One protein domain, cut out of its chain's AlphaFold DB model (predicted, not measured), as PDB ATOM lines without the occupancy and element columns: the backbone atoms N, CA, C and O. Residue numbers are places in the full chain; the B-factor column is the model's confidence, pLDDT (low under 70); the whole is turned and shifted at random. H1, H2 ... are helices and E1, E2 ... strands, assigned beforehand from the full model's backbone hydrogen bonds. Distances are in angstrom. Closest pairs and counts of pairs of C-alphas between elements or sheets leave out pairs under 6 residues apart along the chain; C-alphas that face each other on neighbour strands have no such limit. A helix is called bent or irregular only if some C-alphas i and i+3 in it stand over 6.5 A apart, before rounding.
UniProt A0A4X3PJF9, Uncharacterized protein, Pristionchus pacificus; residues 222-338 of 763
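What this domain is: This is residues 222 to 338 of the 763 residues of an uncharacterized protein of Pristionchus pacificus (UniProt A0A4X3PJF9). A twisted sheet of five strands has H1 and H2 side by side over one face, in two layers, helices on one face of a sheet; the other face is bare. H3 sits beside H2 and only grazes the sheet. The printed part has 117 residues, with named elements in the order E1 E2 H1 E3 E4 H2 E5 H3; the sheet, E3 E4 E2 E1 E5, is mixed, and so is the class, helices and strands. It is compact, with a radius of gyration of the C-alphas of 13.4 A, and spans 34 by 33 by 25 A.

Where its parts are: Find C-alpha 225 at (-20.475, -8.508, 49.560); from there E1 runs 23.5 A to residue 233. Next come E2, residues 238 to 246, 26.2 A; H1, 248 to 264, 24.6 A; E3, 270 to 274; E4, 280 to 288, 25.5 A; and H2, 291 to 304, irregular, with C-alphas 298 and 301 7.3 A apart. After E5, residues 311 to 313, H3, 318 to 329, ends at C-alpha 329, (-2.173, -7.658, 41.783).

How they stand to each other: Look first at hairpin E1 and E2, antiparallel, with N 230 and O 242 at 2.9 A. E4 is antiparallel to E2, N 243 to O 283 2.8 A, and to E3, its hairpin partner, N 271 to O 284 2.9 A. Edge strand E5 is parallel to E1, N 312 to O 229 2.9 A. E2, H1, E3 and E4, H2, E5 are split strand-helix-strand units, same-way strands with others between, each crossover right-handed. H1's height over the sheet is 9.4 A, H2's 10.4 A. H1 and H2 are close but not clearly touching, Leu 261 to Leu 295 7.5 A between C-alphas. H2 touches H3 with residues 292 to 296 alone, closest C-alphas Asp 293 and Ile 323, 6.6 A, at a shallow tilt of 22 degrees, the same way. In H1 and H3 every O i to N i+4 pair is within hydrogen-bond range; in H2, 8 of 10.

The domain as a whole: The farthest C-alphas, Leu 222 and Glu 236, are 36.2 A apart. The printed part has no cut, and no link is long. Confidence is under 70 at 35 residues, among them 222 to 227 and 331 to 337.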
ATOM      1  N   LEU A 222     -24.142  -2.937  42.294       38.47
ATOM      2  CA  LEU A 222     -24.112  -4.278  42.876       38.47
ATOM      3  C   LEU A 222     -22.803  -4.407  43.670       38.47
ATOM      4  O   LEU A 222     -21.857  -5.047  43.232       38.47
ATOM      5  N   TYR A 223     -22.739  -3.819  44.867       40.28
ATOM      6  CA  TYR A 223     -21.798  -4.304  45.867       40.28
ATOM      7  C   TYR A 223     -22.323  -5.676  46.293       40.28
ATOM      8  O   TYR A 223     -23.118  -5.839  47.228       40.28
ATOM      9  N   THR A 224     -21.965  -6.702  45.530       50.47
ATOM     10  CA  THR A 224     -21.915  -8.044  46.085       50.47
ATOM     11  C   THR A 224     -20.891  -7.985  47.205       50.47
ATOM     12  O   THR A 224     -19.798  -7.452  47.060       50.47
ATOM     13  N   VAL A 225     -21.317  -8.413  48.381       49.31
ATOM     14  CA  VAL A 225     -20.475  -8.508  49.560       49.31
ATOM     15  C   VAL A 225     -20.172  -9.985  49.694       49.31
ATOM     16  O   VAL A 225     -21.091 -10.746  50.000       49.31
ATOM     17  N   ALA A 226     -18.928 -10.387  49.428       55.41
ATOM     18  CA  ALA A 226     -18.483 -11.728  49.793       55.41
ATOM     19  C   ALA A 226     -17.982 -11.685  51.237       55.41
ATOM     20  O   ALA A 226     -17.122 -10.870  51.590       55.41
ATOM     21  N   ASN A 227     -18.551 -12.537  52.084       68.19
ATOM     22  CA  ASN A 227     -18.102 -12.730  53.451       68.19
ATOM     23  C   ASN A 227     -18.374 -14.164  53.931       68.19
ATOM     24  O   ASN A 227     -19.544 -14.465  54.197       68.19
ATOM     25  N   PRO A 228     -17.347 -15.014  54.118       73.69
ATOM     26  CA  PRO A 228     -15.915 -14.820  53.811       73.69
ATOM     27  C   PRO A 228     -15.532 -15.235  52.372       73.69
ATOM     28  O   PRO A 228     -16.234 -16.037  51.765       73.69
ATOM     29  N   PHE A 229     -14.422 -14.720  51.824       83.50
ATOM     30  CA  PHE A 229     -13.688 -15.396  50.735       83.50
ATOM     31  C   PHE A 229     -12.595 -16.234  51.396       83.50
ATOM     32  O   PHE A 229     -11.789 -15.683  52.148       83.50
ATOM     33  N   ARG A 230     -12.579 -17.546  51.164       87.62
ATOM     34  CA  ARG A 230     -11.675 -18.481  51.844       87.62
ATOM     35  C   ARG A 230     -10.981 -19.389  50.843       87.62
ATOM     36  O   ARG A 230     -11.607 -19.827  49.882       87.62
ATOM     37  N   VAL A 231      -9.711 -19.683  51.097       87.31
ATOM     38  CA  VAL A 231      -8.911 -20.639  50.323       87.31
ATOM     39  C   VAL A 231      -8.336 -21.650  51.308       87.31
ATOM     40  O   VAL A 231      -7.514 -21.276  52.137       87.31
ATOM     41  N   GLN A 232      -8.810 -22.895  51.240       88.19
ATOM     42  CA  GLN A 232      -8.451 -23.990  52.149       88.19
ATOM     43  C   GLN A 232      -7.764 -25.125  51.396       88.19
ATOM     44  O   GLN A 232      -8.023 -25.340  50.210       88.19
ATOM     45  N   LYS A 233      -6.925 -25.892  52.088       87.69
ATOM     46  CA  LYS A 233      -6.334 -27.122  51.551       87.69
ATOM     47  C   LYS A 233      -7.340 -28.270  51.640       87.69
ATOM     48  O   LYS A 233      -7.907 -28.492  52.700       87.69
ATOM     49  N   GLU A 234      -7.522 -29.012  50.548       86.44
ATOM     50  CA  GLU A 234      -8.336 -30.250  50.515       86.44
ATOM     51  C   GLU A 234      -7.505 -31.489  50.141       86.44
ATOM     52  O   GLU A 234      -7.965 -32.619  50.262       86.44
ATOM     53  N   GLY A 235      -6.266 -31.296  49.683       84.25
ATOM     54  CA  GLY A 235      -5.351 -32.363  49.292       84.25
ATOM     55  C   GLY A 235      -3.964 -31.808  48.974       84.25
ATOM     56  O   GLY A 235      -3.687 -30.630  49.203       84.25
ATOM     57  N   GLU A 236      -3.074 -32.644  48.442       81.12
ATOM     58  CA  GLU A 236      -1.715 -32.210  48.075       81.12
ATOM     59  C   GLU A 236      -1.704 -31.248  46.879       81.12
ATOM     60  O   GLU A 236      -0.920 -30.302  46.845       81.12
ATOM     61  N   SER A 237      -2.613 -31.452  45.923       82.88
ATOM     62  CA  SER A 237      -2.694 -30.695  44.666       82.88
ATOM     63  C   SER A 237      -4.017 -29.943  44.470       82.88
ATOM     64  O   SER A 237      -4.233 -29.324  43.421       82.88
ATOM     65  N   SER A 238      -4.905 -29.970  45.470       85.56
ATOM     66  CA  SER A 238      -6.241 -29.372  45.420       85.56
ATOM     67  C   SER A 238      -6.497 -28.387  46.562       85.56
ATOM     68  O   SER A 238      -5.963 -28.500  47.669       85.56
ATOM     69  N   CYS A 239      -7.353 -27.405  46.287       87.50
ATOM     70  CA  CYS A 239      -7.836 -26.445  47.270       87.50
ATOM     71  C   CYS A 239      -9.350 -26.251  47.157       87.50
ATOM     72  O   CYS A 239      -9.933 -26.377  46.076       87.50
ATOM     73  N   LYS A 240      -9.981 -25.922  48.283       89.44
ATOM     74  CA  LYS A 240     -11.371 -25.471  48.363       89.44
ATOM     75  C   LYS A 240     -11.390 -23.954  48.384       89.44
ATOM     76  O   LYS A 240     -10.820 -23.328  49.275       89.44
ATOM     77  N   ILE A 241     -12.058 -23.366  47.400       86.88
ATOM     78  CA  ILE A 241     -12.316 -21.929  47.350       86.88
ATOM     79  C   ILE A 241     -13.766 -21.714  47.746       86.88
ATOM     80  O   ILE A 241     -14.670 -22.233  47.087       86.88
ATOM     81  N   SER A 242     -13.984 -20.951  48.810       86.88
ATOM     82  CA  SER A 242     -15.310 -20.693  49.356       86.88
ATOM     83  C   SER A 242     -15.676 -19.216  49.307       86.88
ATOM     84  O   SER A 242     -14.873 -18.342  49.631       86.88
ATOM     85  N   PHE A 243     -16.931 -18.952  48.958       84.00
ATOM     86  CA  PHE A 243     -17.532 -17.630  48.856       84.00
ATOM     87  C   PHE A 243     -18.769 -17.573  49.741       84.00
ATOM     88  O   PHE A 243     -19.773 -18.236  49.478       84.00
ATOM     89  N   GLY A 244     -18.715 -16.770  50.793       80.38
ATOM     90  CA  GLY A 244     -19.872 -16.495  51.623       80.38
ATOM     91  C   GLY A 244     -20.726 -15.407  50.989       80.38
ATOM     92  O   GLY A 244     -20.260 -14.293  50.762       80.38
ATOM     93  N   VAL A 245     -21.983 -15.711  50.704       76.31
ATOM     94  CA  VAL A 245     -22.934 -14.772  50.117       76.31
ATOM     95  C   VAL A 245     -24.014 -14.480  51.152       76.31
ATOM     96  O   VAL A 245     -24.691 -15.372  51.663       76.31
ATOM     97  N   ARG A 246     -24.156 -13.199  51.501       66.75
ATOM     98  CA  ARG A 246     -25.266 -12.710  52.329       66.75
ATOM     99  C   ARG A 246     -26.469 -12.487  51.420       66.75
ATOM    100  O   ARG A 246     -26.303 -11.801  50.411       66.75
ATOM    101  N   ASN A 247     -27.648 -12.979  51.826       69.38
ATOM    102  CA  ASN A 247     -28.957 -12.913  51.141       69.38
ATOM    103  C   ASN A 247     -29.346 -14.191  50.364       69.38
ATOM    104  O   ASN A 247     -28.692 -14.582  49.399       69.38
ATOM    105  N   LYS A 248     -30.499 -14.767  50.733       66.69
ATOM    106  CA  LYS A 248     -31.097 -15.974  50.136       66.69
ATOM    107  C   LYS A 248     -31.284 -15.890  48.612       66.69
ATOM    108  O   LYS A 248     -31.053 -16.880  47.929       66.69
ATOM    109  N   LEU A 249     -31.653 -14.730  48.066       62.22
ATOM    110  CA  LEU A 249     -31.819 -14.537  46.618       62.22
ATOM    111  C   LEU A 249     -30.471 -14.461  45.892       62.22
ATOM    112  O   LEU A 249     -30.299 -15.078  44.844       62.22
ATOM    113  N   LYS A 250     -29.484 -13.770  46.482       67.31
ATOM    114  CA  LYS A 250     -28.113 -13.761  45.948       67.31
ATOM    115  C   LYS A 250     -27.522 -15.175  45.962       67.31
ATOM    116  O   LYS A 250     -26.861 -15.546  45.000       67.31
ATOM    117  N   ASN A 251     -27.823 -15.979  46.985       68.31
ATOM    118  CA  ASN A 251     -27.392 -17.378  47.052       68.31
ATOM    119  C   ASN A 251     -27.883 -18.201  45.860       68.31
ATOM    120  O   ASN A 251     -27.105 -18.977  45.325       68.31
ATOM    121  N   ILE A 252     -29.135 -18.024  45.425       68.75
ATOM    122  CA  ILE A 252     -29.693 -18.757  44.275       68.75
ATOM    123  C   ILE A 252     -28.956 -18.377  42.985       68.75
ATOM    124  O   ILE A 252     -28.538 -19.252  42.233       68.75
ATOM    125  N   MET A 253     -28.739 -17.079  42.755       71.19
ATOM    126  CA  MET A 253     -28.020 -16.597  41.572       71.19
ATOM    127  C   MET A 253     -26.579 -17.117  41.541       71.19
ATOM    128  O   MET A 253     -26.166 -17.736  40.563       71.19
ATOM    129  N   TRP A 254     -25.832 -16.924  42.632       73.81
ATOM    130  CA  TRP A 254     -24.454 -17.401  42.726       73.81
ATOM    131  C   TRP A 254     -24.372 -18.925  42.629       73.81
ATOM    132  O   TRP A 254     -23.463 -19.436  41.982       73.81
ATOM    133  N   LYS A 255     -25.345 -19.653  43.190       76.75
ATOM    134  CA  LYS A 255     -25.452 -21.105  43.026       76.75
ATOM    135  C   LYS A 255     -25.557 -21.507  41.563       76.75
ATOM    136  O   LYS A 255     -24.803 -22.377  41.134       76.75
ATOM    137  N   ASN A 256     -26.420 -20.856  40.791       75.25
ATOM    138  CA  ASN A 256     -26.576 -21.158  39.370       75.25
ATOM    139  C   ASN A 256     -25.309 -20.808  38.574       75.25
ATOM    140  O   ASN A 256     -24.861 -21.620  37.767       75.25
ATOM    141  N   CYS A 257     -24.688 -19.655  38.849       72.81
ATOM    142  CA  CYS A 257     -23.427 -19.258  38.216       72.81
ATOM    143  C   CYS A 257     -22.311 -20.274  38.492       72.81
ATOM    144  O   CYS A 257     -21.691 -20.761  37.552       72.81
ATOM    145  N   PHE A 258     -22.082 -20.645  39.755       75.25
ATOM    146  CA  PHE A 258     -21.049 -21.622  40.104       75.25
ATOM    147  C   PHE A 258     -21.352 -23.016  39.550       75.25
ATOM    148  O   PHE A 258     -20.445 -23.645  39.025       75.25
ATOM    149  N   THR A 259     -22.613 -23.460  39.569       76.88
ATOM    150  CA  THR A 259     -23.021 -24.738  38.952       76.88
ATOM    151  C   THR A 259     -22.725 -24.756  37.448       76.88
ATOM    152  O   THR A 259     -22.250 -25.755  36.915       76.88
ATOM    153  N   PHE A 260     -22.977 -23.651  36.738       78.00
ATOM    154  CA  PHE A 260     -22.634 -23.534  35.321       78.00
ATOM    155  C   PHE A 260     -21.113 -23.544  35.099       78.00
ATOM    156  O   PHE A 260     -20.618 -24.228  34.203       78.00
ATOM    157  N   LEU A 261     -20.367 -22.812  35.929       71.94
ATOM    158  CA  LEU A 261     -18.910 -22.738  35.839       71.94
ATOM    159  C   LEU A 261     -18.240 -24.083  36.108       71.94
ATOM    160  O   LEU A 261     -17.324 -24.452  35.382       71.94
ATOM    161  N   THR A 262     -18.697 -24.845  37.098       74.25
ATOM    162  CA  THR A 262     -18.108 -26.158  37.384       74.25
ATOM    163  C   THR A 262     -18.412 -27.182  36.309       74.25
ATOM    164  O   THR A 262     -17.508 -27.928  35.942       74.25
ATOM    165  N   LYS A 263     -19.611 -27.142  35.708       79.88
ATOM    166  CA  LYS A 263     -19.908 -27.927  34.501       79.88
ATOM    167  C   LYS A 263     -18.925 -27.612  33.373       79.88
ATOM    168  O   LYS A 263     -18.399 -28.530  32.756       79.88
ATOM    169  N   LYS A 264     -18.610 -26.329  33.145       76.75
ATOM    170  CA  LYS A 264     -17.579 -25.925  32.168       76.75
ATOM    171  C   LYS A 264     -16.168 -26.387  32.533       76.75
ATOM    172  O   LYS A 264     -15.370 -26.624  31.635       76.75
ATOM    173  N   LEU A 265     -15.859 -26.505  33.821       72.88
ATOM    174  CA  LEU A 265     -14.581 -27.024  34.318       72.88
ATOM    175  C   LEU A 265     -14.538 -28.565  34.379       72.88
ATOM    176  O   LEU A 265     -13.552 -29.115  34.867       72.88
ATOM    177  N   GLY A 266     -15.586 -29.259  33.912       75.19
ATOM    178  CA  GLY A 266     -15.659 -30.722  33.898       75.19
ATOM    179  C   GLY A 266     -15.807 -31.356  35.285       75.19
ATOM    180  O   GLY A 266     -15.338 -32.472  35.491       75.19
ATOM    181  N   LYS A 267     -16.406 -30.651  36.257       66.62
ATOM    182  CA  LYS A 267     -16.651 -31.173  37.612       66.62
ATOM    183  C   LYS A 267     -18.097 -30.989  38.069       66.62
ATOM    184  O   LYS A 267     -18.664 -29.904  37.953       66.62
ATOM    185  N   ASP A 268     -18.609 -32.011  38.750       59.59
ATOM    186  CA  ASP A 268     -19.930 -31.990  39.394       59.59
ATOM    187  C   ASP A 268     -19.892 -31.577  40.879       59.59
ATOM    188  O   ASP A 268     -20.930 -31.366  41.505       59.59
ATOM    189  N   ASN A 269     -18.703 -31.383  41.460       61.94
ATOM    190  CA  ASN A 269     -18.548 -31.201  42.907       61.94
ATOM    191  C   ASN A 269     -18.566 -29.720  43.330       61.94
ATOM    192  O   ASN A 269     -17.548 -29.173  43.762       61.94
ATOM    193  N   VAL A 270     -19.729 -29.065  43.226       64.75
ATOM    194  CA  VAL A 270     -19.990 -27.811  43.962       64.75
ATOM    195  C   VAL A 270     -20.626 -28.144  45.296       64.75
ATOM    196  O   VAL A 270     -21.725 -28.695  45.353       64.75
ATOM    197  N   ILE A 271     -19.958 -27.756  46.376       71.19
ATOM    198  CA  ILE A 271     -20.472 -27.956  47.724       71.19
ATOM    199  C   ILE A 271     -21.199 -26.678  48.146       71.19
ATOM    200  O   ILE A 271     -20.605 -25.604  48.276       71.19
ATOM    201  N   PHE A 272     -22.507 -26.801  48.354       67.25
ATOM    202  CA  PHE A 272     -23.356 -25.731  48.868       67.25
ATOM    203  C   PHE A 272     -23.630 -25.953  50.352       67.25
ATOM    204  O   PHE A 272     -24.471 -26.772  50.715       67.25
ATOM    205  N   GLU A 273     -22.958 -25.188  51.209       71.69
ATOM    206  CA  GLU A 273     -23.149 -25.245  52.657       71.69
ATOM    207  C   GLU A 273     -23.989 -24.046  53.109       71.69
ATOM    208  O   GLU A 273     -23.556 -22.891  53.074       71.69
ATOM    209  N   GLN A 274     -25.225 -24.292  53.546       62.78
ATOM    210  CA  GLN A 274     -26.047 -23.244  54.143       62.78
ATOM    211  C   GLN A 274     -25.794 -23.180  55.650       62.78
ATOM    212  O   GLN A 274     -26.310 -23.986  56.422       62.78
ATOM    213  N   THR A 275     -25.019 -22.189  56.092       59.22
ATOM    214  CA  THR A 275     -24.797 -21.967  57.525       59.22
ATOM    215  C   THR A 275     -26.047 -21.359  58.170       59.22
ATOM    216  O   THR A 275     -26.409 -20.218  57.879       59.22
ATOM    217  N   ARG A 276     -26.706 -22.104  59.073       51.59
ATOM    218  CA  ARG A 276     -27.933 -21.657  59.774       51.59
ATOM    219  C   ARG A 276     -27.736 -20.394  60.627       51.59
ATOM    220  O   ARG A 276     -28.703 -19.693  60.891       51.59
ATOM    221  N   LEU A 277     -26.505 -20.100  61.048       48.38
ATOM    222  CA  LEU A 277     -26.206 -19.092  62.073       48.38
ATOM    223  C   LEU A 277     -26.108 -17.640  61.569       48.38
ATOM    224  O   LEU A 277     -26.149 -16.732  62.392       48.38
ATOM    225  N   LEU A 278     -25.957 -17.389  60.262       53.19
ATOM    226  CA  LEU A 278     -25.561 -16.056  59.765       53.19
ATOM    227  C   LEU A 278     -26.340 -15.543  58.541       53.19
ATOM    228  O   LEU A 278     -25.952 -14.527  57.965       53.19
ATOM    229  N   GLU A 279     -27.400 -16.235  58.103       61.88
ATOM    230  CA  GLU A 279     -28.092 -15.961  56.822       61.88
ATOM    231  C   GLU A 279     -27.144 -15.914  55.595       61.88
ATOM    232  O   GLU A 279     -27.503 -15.442  54.510       61.88
ATOM    233  N   THR A 280     -25.922 -16.420  55.759       65.31
ATOM    234  CA  THR A 280     -24.915 -16.603  54.720       65.31
ATOM    235  C   THR A 280     -25.027 -18.011  54.159       65.31
ATOM    236  O   THR A 280     -25.094 -18.973  54.927       65.31
ATOM    237  N   ALA A 281     -25.024 -18.160  52.833       74.62
ATOM    238  CA  ALA A 281     -24.631 -19.441  52.247       74.62
ATOM    239  C   ALA A 281     -23.154 -19.374  51.885       74.62
ATOM    240  O   ALA A 281     -22.688 -18.362  51.363       74.62
ATOM    241  N   LEU A 282     -22.439 -20.453  52.169       80.56
ATOM    242  CA  LEU A 282     -21.075 -20.657  51.738       80.56
ATOM    243  C   LEU A 282     -21.115 -21.525  50.478       80.56
ATOM    244  O   LEU A 282     -21.576 -22.666  50.501       80.56
ATOM    245  N   ILE A 283     -20.673 -20.960  49.362       82.25
ATOM    246  CA  ILE A 283     -20.548 -21.676  48.094       82.25
ATOM    247  C   ILE A 283     -19.094 -22.073  47.960       82.25
ATOM    248  O   ILE A 283     -18.236 -21.196  47.938       82.25
ATOM    249  N   SER A 284     -18.821 -23.368  47.887       85.75
ATOM    250  CA  SER A 284     -17.458 -23.884  47.846       85.75
ATOM    251  C   SER A 284     -17.218 -24.717  46.599       85.75
ATOM    252  O   SER A 284     -18.053 -25.540  46.220       85.75
ATOM    253  N   VAL A 285     -16.054 -24.533  45.983       84.69
ATOM    254  CA  VAL A 285     -15.608 -25.317  44.828       84.69
ATOM    255  C   VAL A 285     -14.235 -25.897  45.125       84.69
ATOM    256  O   VAL A 285     -13.340 -25.172  45.558       84.69
ATOM    257  N   ILE A 286     -14.069 -27.196  44.876       86.81
ATOM    258  CA  ILE A 286     -12.782 -27.883  45.015       86.81
ATOM    259  C   ILE A 286     -12.096 -27.938  43.648       86.81
ATOM    260  O   ILE A 286     -12.559 -28.620  42.728       86.81
ATOM    261  N   VAL A 287     -10.970 -27.239  43.521       85.62
ATOM    262  CA  VAL A 287     -10.205 -27.104  42.272       85.62
ATOM    263  C   VAL A 287      -8.760 -27.555  42.441       85.62
ATOM    264  O   VAL A 287      -8.183 -27.443  43.524       85.62
ATOM    265  N   THR A 288      -8.164 -28.066  41.364       85.62
ATOM    266  CA  THR A 288      -6.712 -28.293  41.293       85.62
ATOM    267  C   THR A 288      -5.971 -26.993  40.970       85.62
ATOM    268  O   THR A 288      -6.571 -26.008  40.528       85.62
ATOM    269  N   ALA A 289      -4.649 -26.991  41.142       81.62
ATOM    270  CA  ALA A 289      -3.806 -25.842  40.802       81.62
ATOM    271  C   ALA A 289      -3.801 -25.466  39.303       81.62
ATOM    272  O   ALA A 289      -3.376 -24.371  38.965       81.62
ATOM    273  N   GLU A 290      -4.236 -26.349  38.402       83.88
ATOM    274  CA  GLU A 290      -4.400 -26.040  36.968       83.88
ATOM    275  C   GLU A 290      -5.769 -25.414  36.682       83.88
ATOM    276  O   GLU A 290      -5.909 -24.520  35.857       83.88
ATOM    277  N   GLN A 291      -6.793 -25.848  37.414       85.06
ATOM    278  CA  GLN A 291      -8.167 -25.385  37.238       85.06
ATOM    279  C   GLN A 291      -8.418 -24.017  37.867       85.06
ATOM    280  O   GLN A 291      -9.331 -23.305  37.448       85.06
ATOM    281  N   ILE A 292      -7.642 -23.654  38.890       85.56
ATOM    282  CA  ILE A 292      -7.833 -22.401  39.617       85.56
ATOM    283  C   ILE A 292      -7.627 -21.171  38.724       85.56
ATOM    284  O   ILE A 292      -8.416 -20.237  38.834       85.56
ATOM    285  N   ASP A 293      -6.665 -21.196  37.796       83.94
ATOM    286  CA  ASP A 293      -6.464 -20.110  36.824       83.94
ATOM    287  C   ASP A 293      -7.706 -19.912  35.949       83.94
ATOM    288  O   ASP A 293      -8.211 -18.795  35.810       83.94
ATOM    289  N   HIS A 294      -8.267 -21.006  35.424       85.12
ATOM    290  CA  HIS A 294      -9.493 -20.960  34.631       85.12
ATOM    291  C   HIS A 294     -10.688 -20.475  35.452       85.12
ATOM    292  O   HIS A 294     -11.420 -19.590  35.006       85.12
ATOM    293  N   LEU A 295     -10.883 -21.017  36.660       83.94
ATOM    294  CA  LEU A 295     -11.969 -20.606  37.550       83.94
ATOM    295  C   LEU A 295     -11.882 -19.109  37.851       83.94
ATOM    296  O   LEU A 295     -12.879 -18.406  37.696       83.94
ATOM    297  N   ILE A 296     -10.701 -18.628  38.249       82.19
ATOM    298  CA  ILE A 296     -10.442 -17.218  38.540       82.19
ATOM    299  C   ILE A 296     -10.700 -16.356  37.304       82.19
ATOM    300  O   ILE A 296     -11.374 -15.335  37.424       82.19
ATOM    301  N   GLY A 297     -10.246 -16.779  36.123       82.19
ATOM    302  CA  GLY A 297     -10.523 -16.093  34.860       82.19
ATOM    303  C   GLY A 297     -12.021 -15.937  34.590       82.19
ATOM    304  O   GLY A 297     -12.477 -14.845  34.253       82.19
ATOM    305  N   TYR A 298     -12.808 -16.989  34.823       79.69
ATOM    306  CA  TYR A 298     -14.259 -16.947  34.641       79.69
ATOM    307  C   TYR A 298     -14.983 -16.058  35.658       79.69
ATOM    308  O   TYR A 298     -15.940 -15.370  35.301       79.69
ATOM    309  N   ILE A 299     -14.560 -16.069  36.926       76.12
ATOM    310  CA  ILE A 299     -15.206 -15.272  37.983       76.12
ATOM    311  C   ILE A 299     -14.640 -13.853  38.091       76.12
ATOM    312  O   ILE A 299     -15.226 -13.036  38.800       76.12
ATOM    313  N   LYS A 300     -13.539 -13.530  37.399       79.69
ATOM    314  CA  LYS A 300     -12.882 -12.214  37.438       79.69
ATOM    315  C   LYS A 300     -13.873 -11.054  37.255       79.69
ATOM    316  O   LYS A 300     -13.946 -10.236  38.173       79.69
ATOM    317  N   PRO A 301     -14.746 -11.030  36.225       73.88
ATOM    318  CA  PRO A 301     -15.713  -9.941  36.049       73.88
ATOM    319  C   PRO A 301     -16.698  -9.789  37.221       73.88
ATOM    320  O   PRO A 301     -17.143  -8.684  37.535       73.88
ATOM    321  N   LEU A 302     -17.036 -10.898  37.892       69.81
ATOM    322  CA  LEU A 302     -17.920 -10.901  39.062       69.81
ATOM    323  C   LEU A 302     -17.205 -10.374  40.309       69.81
ATOM    324  O   LEU A 302     -17.811  -9.704  41.145       69.81
ATOM    325  N   LEU A 303     -15.915 -10.685  40.443       71.25
ATOM    326  CA  LEU A 303     -15.099 -10.269  41.574       71.25
ATOM    327  C   LEU A 303     -14.623  -8.822  41.451       71.25
ATOM    328  O   LEU A 303     -14.395  -8.189  42.478       71.25
ATOM    329  N   ASP A 304     -14.418  -8.296  40.244       70.25
ATOM    330  CA  ASP A 304     -13.891  -6.939  40.008       70.25
ATOM    331  C   ASP A 304     -14.740  -5.841  40.658       70.25
ATOM    332  O   ASP A 304     -14.200  -4.849  41.135       70.25
ATOM    333  N   ASN A 305     -16.040  -6.086  40.824       67.19
ATOM    334  CA  ASN A 305     -16.974  -5.166  41.477       67.19
ATOM    335  C   ASN A 305     -17.293  -5.534  42.942       67.19
ATOM    336  O   ASN A 305     -18.196  -4.961  43.556       67.19
ATOM    337  N   LEU A 306     -16.600  -6.527  43.506       68.12
ATOM    338  CA  LEU A 306     -16.948  -7.141  44.782       68.12
ATOM    339  C   LEU A 306     -16.135  -6.554  45.946       68.12
ATOM    340  O   LEU A 306     -14.908  -6.505  45.904       68.12
ATOM    341  N   THR A 307     -16.815  -6.181  47.035       71.25
ATOM    342  CA  THR A 307     -16.151  -5.832  48.302       71.25
ATOM    343  C   THR A 307     -15.955  -7.091  49.142       71.25
ATOM    344  O   THR A 307     -16.929  -7.738  49.543       71.25
ATOM    345  N   ILE A 308     -14.698  -7.434  49.431       75.12
ATOM    346  CA  ILE A 308     -14.344  -8.592  50.262       75.12
ATOM    347  C   ILE A 308     -14.303  -8.157  51.729       75.12
ATOM    348  O   ILE A 308     -13.414  -7.427  52.166       75.12
ATOM    349  N   PHE A 309     -15.276  -8.624  52.510       74.50
ATOM    350  CA  PHE A 309     -15.402  -8.254  53.923       74.50
ATOM    351  C   PHE A 309     -14.502  -9.037  54.859       74.50
ATOM    352  O   PHE A 309     -14.313  -8.576  55.974       74.50
ATOM    353  N   THR A 310     -14.028 -10.208  54.444       82.62
ATOM    354  CA  THR A 310     -13.021 -11.009  55.147       82.62
ATOM    355  C   THR A 310     -12.337 -11.881  54.108       82.62
ATOM    356  O   THR A 310     -13.031 -12.575  53.359       82.62
ATOM    357  N   PHE A 311     -11.007 -11.853  54.066       86.81
ATOM    358  CA  PHE A 311     -10.222 -12.797  53.276       86.81
ATOM    359  C   PHE A 311      -9.516 -13.770  54.218       86.81
ATOM    360  O   PHE A 311      -8.655 -13.353  54.984       86.81
ATOM    361  N   GLU A 312      -9.917 -15.034  54.198       88.75
ATOM    362  CA  GLU A 312      -9.376 -16.089  55.052       88.75
ATOM    363  C   GLU A 312      -8.313 -16.894  54.291       88.75
ATOM    364  O   GLU A 312      -8.603 -17.500  53.256       88.75
ATOM    365  N   LEU A 313      -7.084 -16.858  54.804       87.69
ATOM    366  CA  LEU A 313      -5.906 -17.527  54.267       87.69
ATOM    367  C   LEU A 313      -5.585 -18.754  55.121       87.69
ATOM    368  O   LEU A 313      -5.448 -18.637  56.342       87.69
ATOM    369  N   GLU A 314      -5.412 -19.896  54.463       87.25
ATOM    370  CA  GLU A 314      -4.890 -21.138  55.040       87.25
ATOM    371  C   GLU A 314      -3.649 -21.598  54.258       87.25
ATOM    372  O   GLU A 314      -3.308 -21.041  53.205       87.25
ATOM    373  N   ALA A 315      -2.943 -22.594  54.788       84.81
ATOM    374  CA  ALA A 315      -1.762 -23.148  54.145       84.81
ATOM    375  C   ALA A 315      -2.153 -23.954  52.899       84.81
ATOM    376  O   ALA A 315      -2.801 -24.992  52.998       84.81
ATOM    377  N   VAL A 316      -1.755 -23.481  51.717       86.31
ATOM    378  CA  VAL A 316      -2.030 -24.117  50.417       86.31
ATOM    379  C   VAL A 316      -0.762 -24.145  49.555       86.31
ATOM    380  O   VAL A 316       0.170 -23.385  49.827       86.31
ATOM    381  N   PRO A 317      -0.689 -24.993  48.512       87.00
ATOM    382  CA  PRO A 317       0.482 -25.059  47.641       87.00
ATOM    383  C   PRO A 317       0.885 -23.697  47.051       87.00
ATOM    384  O   PRO A 317       0.034 -22.927  46.603       87.00
ATOM    385  N   LEU A 318       2.194 -23.430  46.964       86.62
ATOM    386  CA  LEU A 318       2.757 -22.155  46.486       86.62
ATOM    387  C   LEU A 318       2.209 -21.722  45.114       86.62
ATOM    388  O   LEU A 318       1.949 -20.542  44.896       86.62
ATOM    389  N   LYS A 319       1.977 -22.676  44.202       87.56
ATOM    390  CA  LYS A 319       1.384 -22.407  42.881       87.56
ATOM    391  C   LYS A 319       0.012 -21.727  42.999       87.56
ATOM    392  O   LYS A 319      -0.233 -20.740  42.317       87.56
ATOM    393  N   ILE A 320      -0.844 -22.198  43.909       86.94
ATOM    394  CA  ILE A 320      -2.168 -21.612  44.177       86.94
ATOM    395  C   ILE A 320      -2.025 -20.205  44.769       86.94
ATOM    396  O   ILE A 320      -2.722 -19.284  44.341       86.94
ATOM    397  N   ILE A 321      -1.085 -20.014  45.702       87.69
ATOM    398  CA  ILE A 321      -0.799 -18.702  46.300       87.69
ATOM    399  C   ILE A 321      -0.384 -17.697  45.224       87.69
ATOM    400  O   ILE A 321      -0.905 -16.582  45.198       87.69
ATOM    401  N   ASN A 322       0.507 -18.087  44.310       88.88
ATOM    402  CA  ASN A 322       0.991 -17.224  43.232       88.88
ATOM    403  C   ASN A 322      -0.138 -16.812  42.282       88.88
ATOM    404  O   ASN A 322      -0.258 -15.634  41.945       88.88
ATOM    405  N   ILE A 323      -1.000 -17.758  41.905       87.12
ATOM    406  CA  ILE A 323      -2.162 -17.503  41.047       87.12
ATOM    407  C   ILE A 323      -3.104 -16.478  41.698       87.12
ATOM    408  O   ILE A 323      -3.451 -15.460  41.095       87.12
ATOM    409  N   ILE A 324      -3.457 -16.689  42.966       86.56
ATOM    410  CA  ILE A 324      -4.330 -15.779  43.717       86.56
ATOM    411  C   ILE A 324      -3.658 -14.412  43.910       86.56
ATOM    412  O   ILE A 324      -4.297 -13.370  43.771       86.56
ATOM    413  N   THR A 325      -2.353 -14.396  44.188       86.75
ATOM    414  CA  THR A 325      -1.572 -13.164  44.352       86.75
ATOM    415  C   THR A 325      -1.552 -12.335  43.073       86.75
ATOM    416  O   THR A 325      -1.745 -11.120  43.132       86.75
ATOM    417  N   ASN A 326      -1.369 -12.977  41.919       85.75
ATOM    418  CA  ASN A 326      -1.416 -12.322  40.616       85.75
ATOM    419  C   ASN A 326      -2.816 -11.802  40.297       85.75
ATOM    420  O   ASN A 326      -2.953 -10.667  39.854       85.75
ATOM    421  N   PHE A 327      -3.859 -12.568  40.614       82.88
ATOM    422  CA  PHE A 327      -5.237 -12.125  40.430       82.88
ATOM    423  C   PHE A 327      -5.558 -10.823  41.181       82.88
ATOM    424  O   PHE A 327      -6.198  -9.924  40.638       82.88
ATOM    425  N   PHE A 328      -5.092 -10.696  42.426       80.50
ATOM    426  CA  PHE A 328      -5.290  -9.481  43.217       80.50
ATOM    427  C   PHE A 328      -4.286  -8.362  42.901       80.50
ATOM    428  O   PHE A 328      -4.515  -7.228  43.321       80.50
ATOM    429  N   LYS A 329      -3.206  -8.643  42.156       75.44
ATOM    430  CA  LYS A 329      -2.173  -7.658  41.783       75.44
ATOM    431  C   LYS A 329      -2.741  -6.525  40.926       75.44
ATOM    432  O   LYS A 329      -2.364  -5.376  41.133       75.44
ATOM    433  N   ASP A 330      -3.664  -6.843  40.022       70.88
ATOM    434  CA  ASP A 330      -4.212  -5.887  39.051       70.88
ATOM    435  C   ASP A 330      -5.377  -5.048  39.611       70.88
ATOM    436  O   ASP A 330      -5.885  -4.147  38.944       70.88
ATOM    437  N   LYS A 331      -5.817  -5.311  40.850       65.31
ATOM    438  CA  LYS A 331      -6.908  -4.561  41.485       65.31
ATOM    439  C   LYS A 331      -6.405  -3.334  42.231       65.31
ATOM    440  O   LYS A 331      -6.043  -3.396  43.405       65.31
ATOM    441  N   ILE A 332      -6.490  -2.182  41.571       47.53
ATOM    442  CA  ILE A 332      -6.256  -0.862  42.171       47.53
ATOM    443  C   ILE A 332      -7.527  -0.411  42.932       47.53
ATOM    444  O   ILE A 332      -8.279   0.443  42.477       47.53
ATOM    445  N   GLY A 333      -7.760  -1.006  44.113       47.16
ATOM    446  CA  GLY A 333      -8.756  -0.601  45.134       47.16
ATOM    447  C   GLY A 333     -10.237  -0.942  44.842       47.16
ATOM    448  O   GLY A 333     -10.592  -1.077  43.677       47.16
ATOM    449  N   PRO A 334     -11.148  -1.073  45.847       49.31
ATOM    450  CA  PRO A 334     -11.013  -0.811  47.287       49.31
ATOM    451  C   PRO A 334     -11.399  -1.977  48.246       49.31
ATOM    452  O   PRO A 334     -12.306  -2.773  48.015       49.31
ATOM    453  N   SER A 335     -10.794  -1.936  49.439       55.91
ATOM    454  CA  SER A 335     -11.293  -2.447  50.732       55.91
ATOM    455  C   SER A 335     -11.446  -3.973  50.921       55.91
ATOM    456  O   SER A 335     -12.546  -4.483  51.113       55.91
ATOM    457  N   ILE A 336     -10.326  -4.702  50.998       60.34
ATOM    458  CA  ILE A 336     -10.276  -5.909  51.847       60.34
ATOM    459  C   ILE A 336     -10.155  -5.408  53.288       60.34
ATOM    460  O   ILE A 336      -9.115  -4.879  53.682       60.34
ATOM    461  N   ILE A 337     -11.247  -5.446  54.051       64.69
ATOM    462  CA  ILE A 337     -11.335  -4.663  55.300       64.69
ATOM    463  C   ILE A 337     -10.724  -5.419  56.503       64.69
ATOM    464  O   ILE A 337     -10.234  -4.778  57.436       64.69
ATOM    465  N   PRO A 338     -10.685  -6.760  56.477       76.56
ATOM    466  CA  PRO A 338      -9.719  -7.571  57.215       76.56
ATOM    467  C   PRO A 338      -9.211  -8.819  56.453       76.56
ATOM    468  O   PRO A 338      -9.980  -9.538  55.809       76.56
TER     469      PRO A 338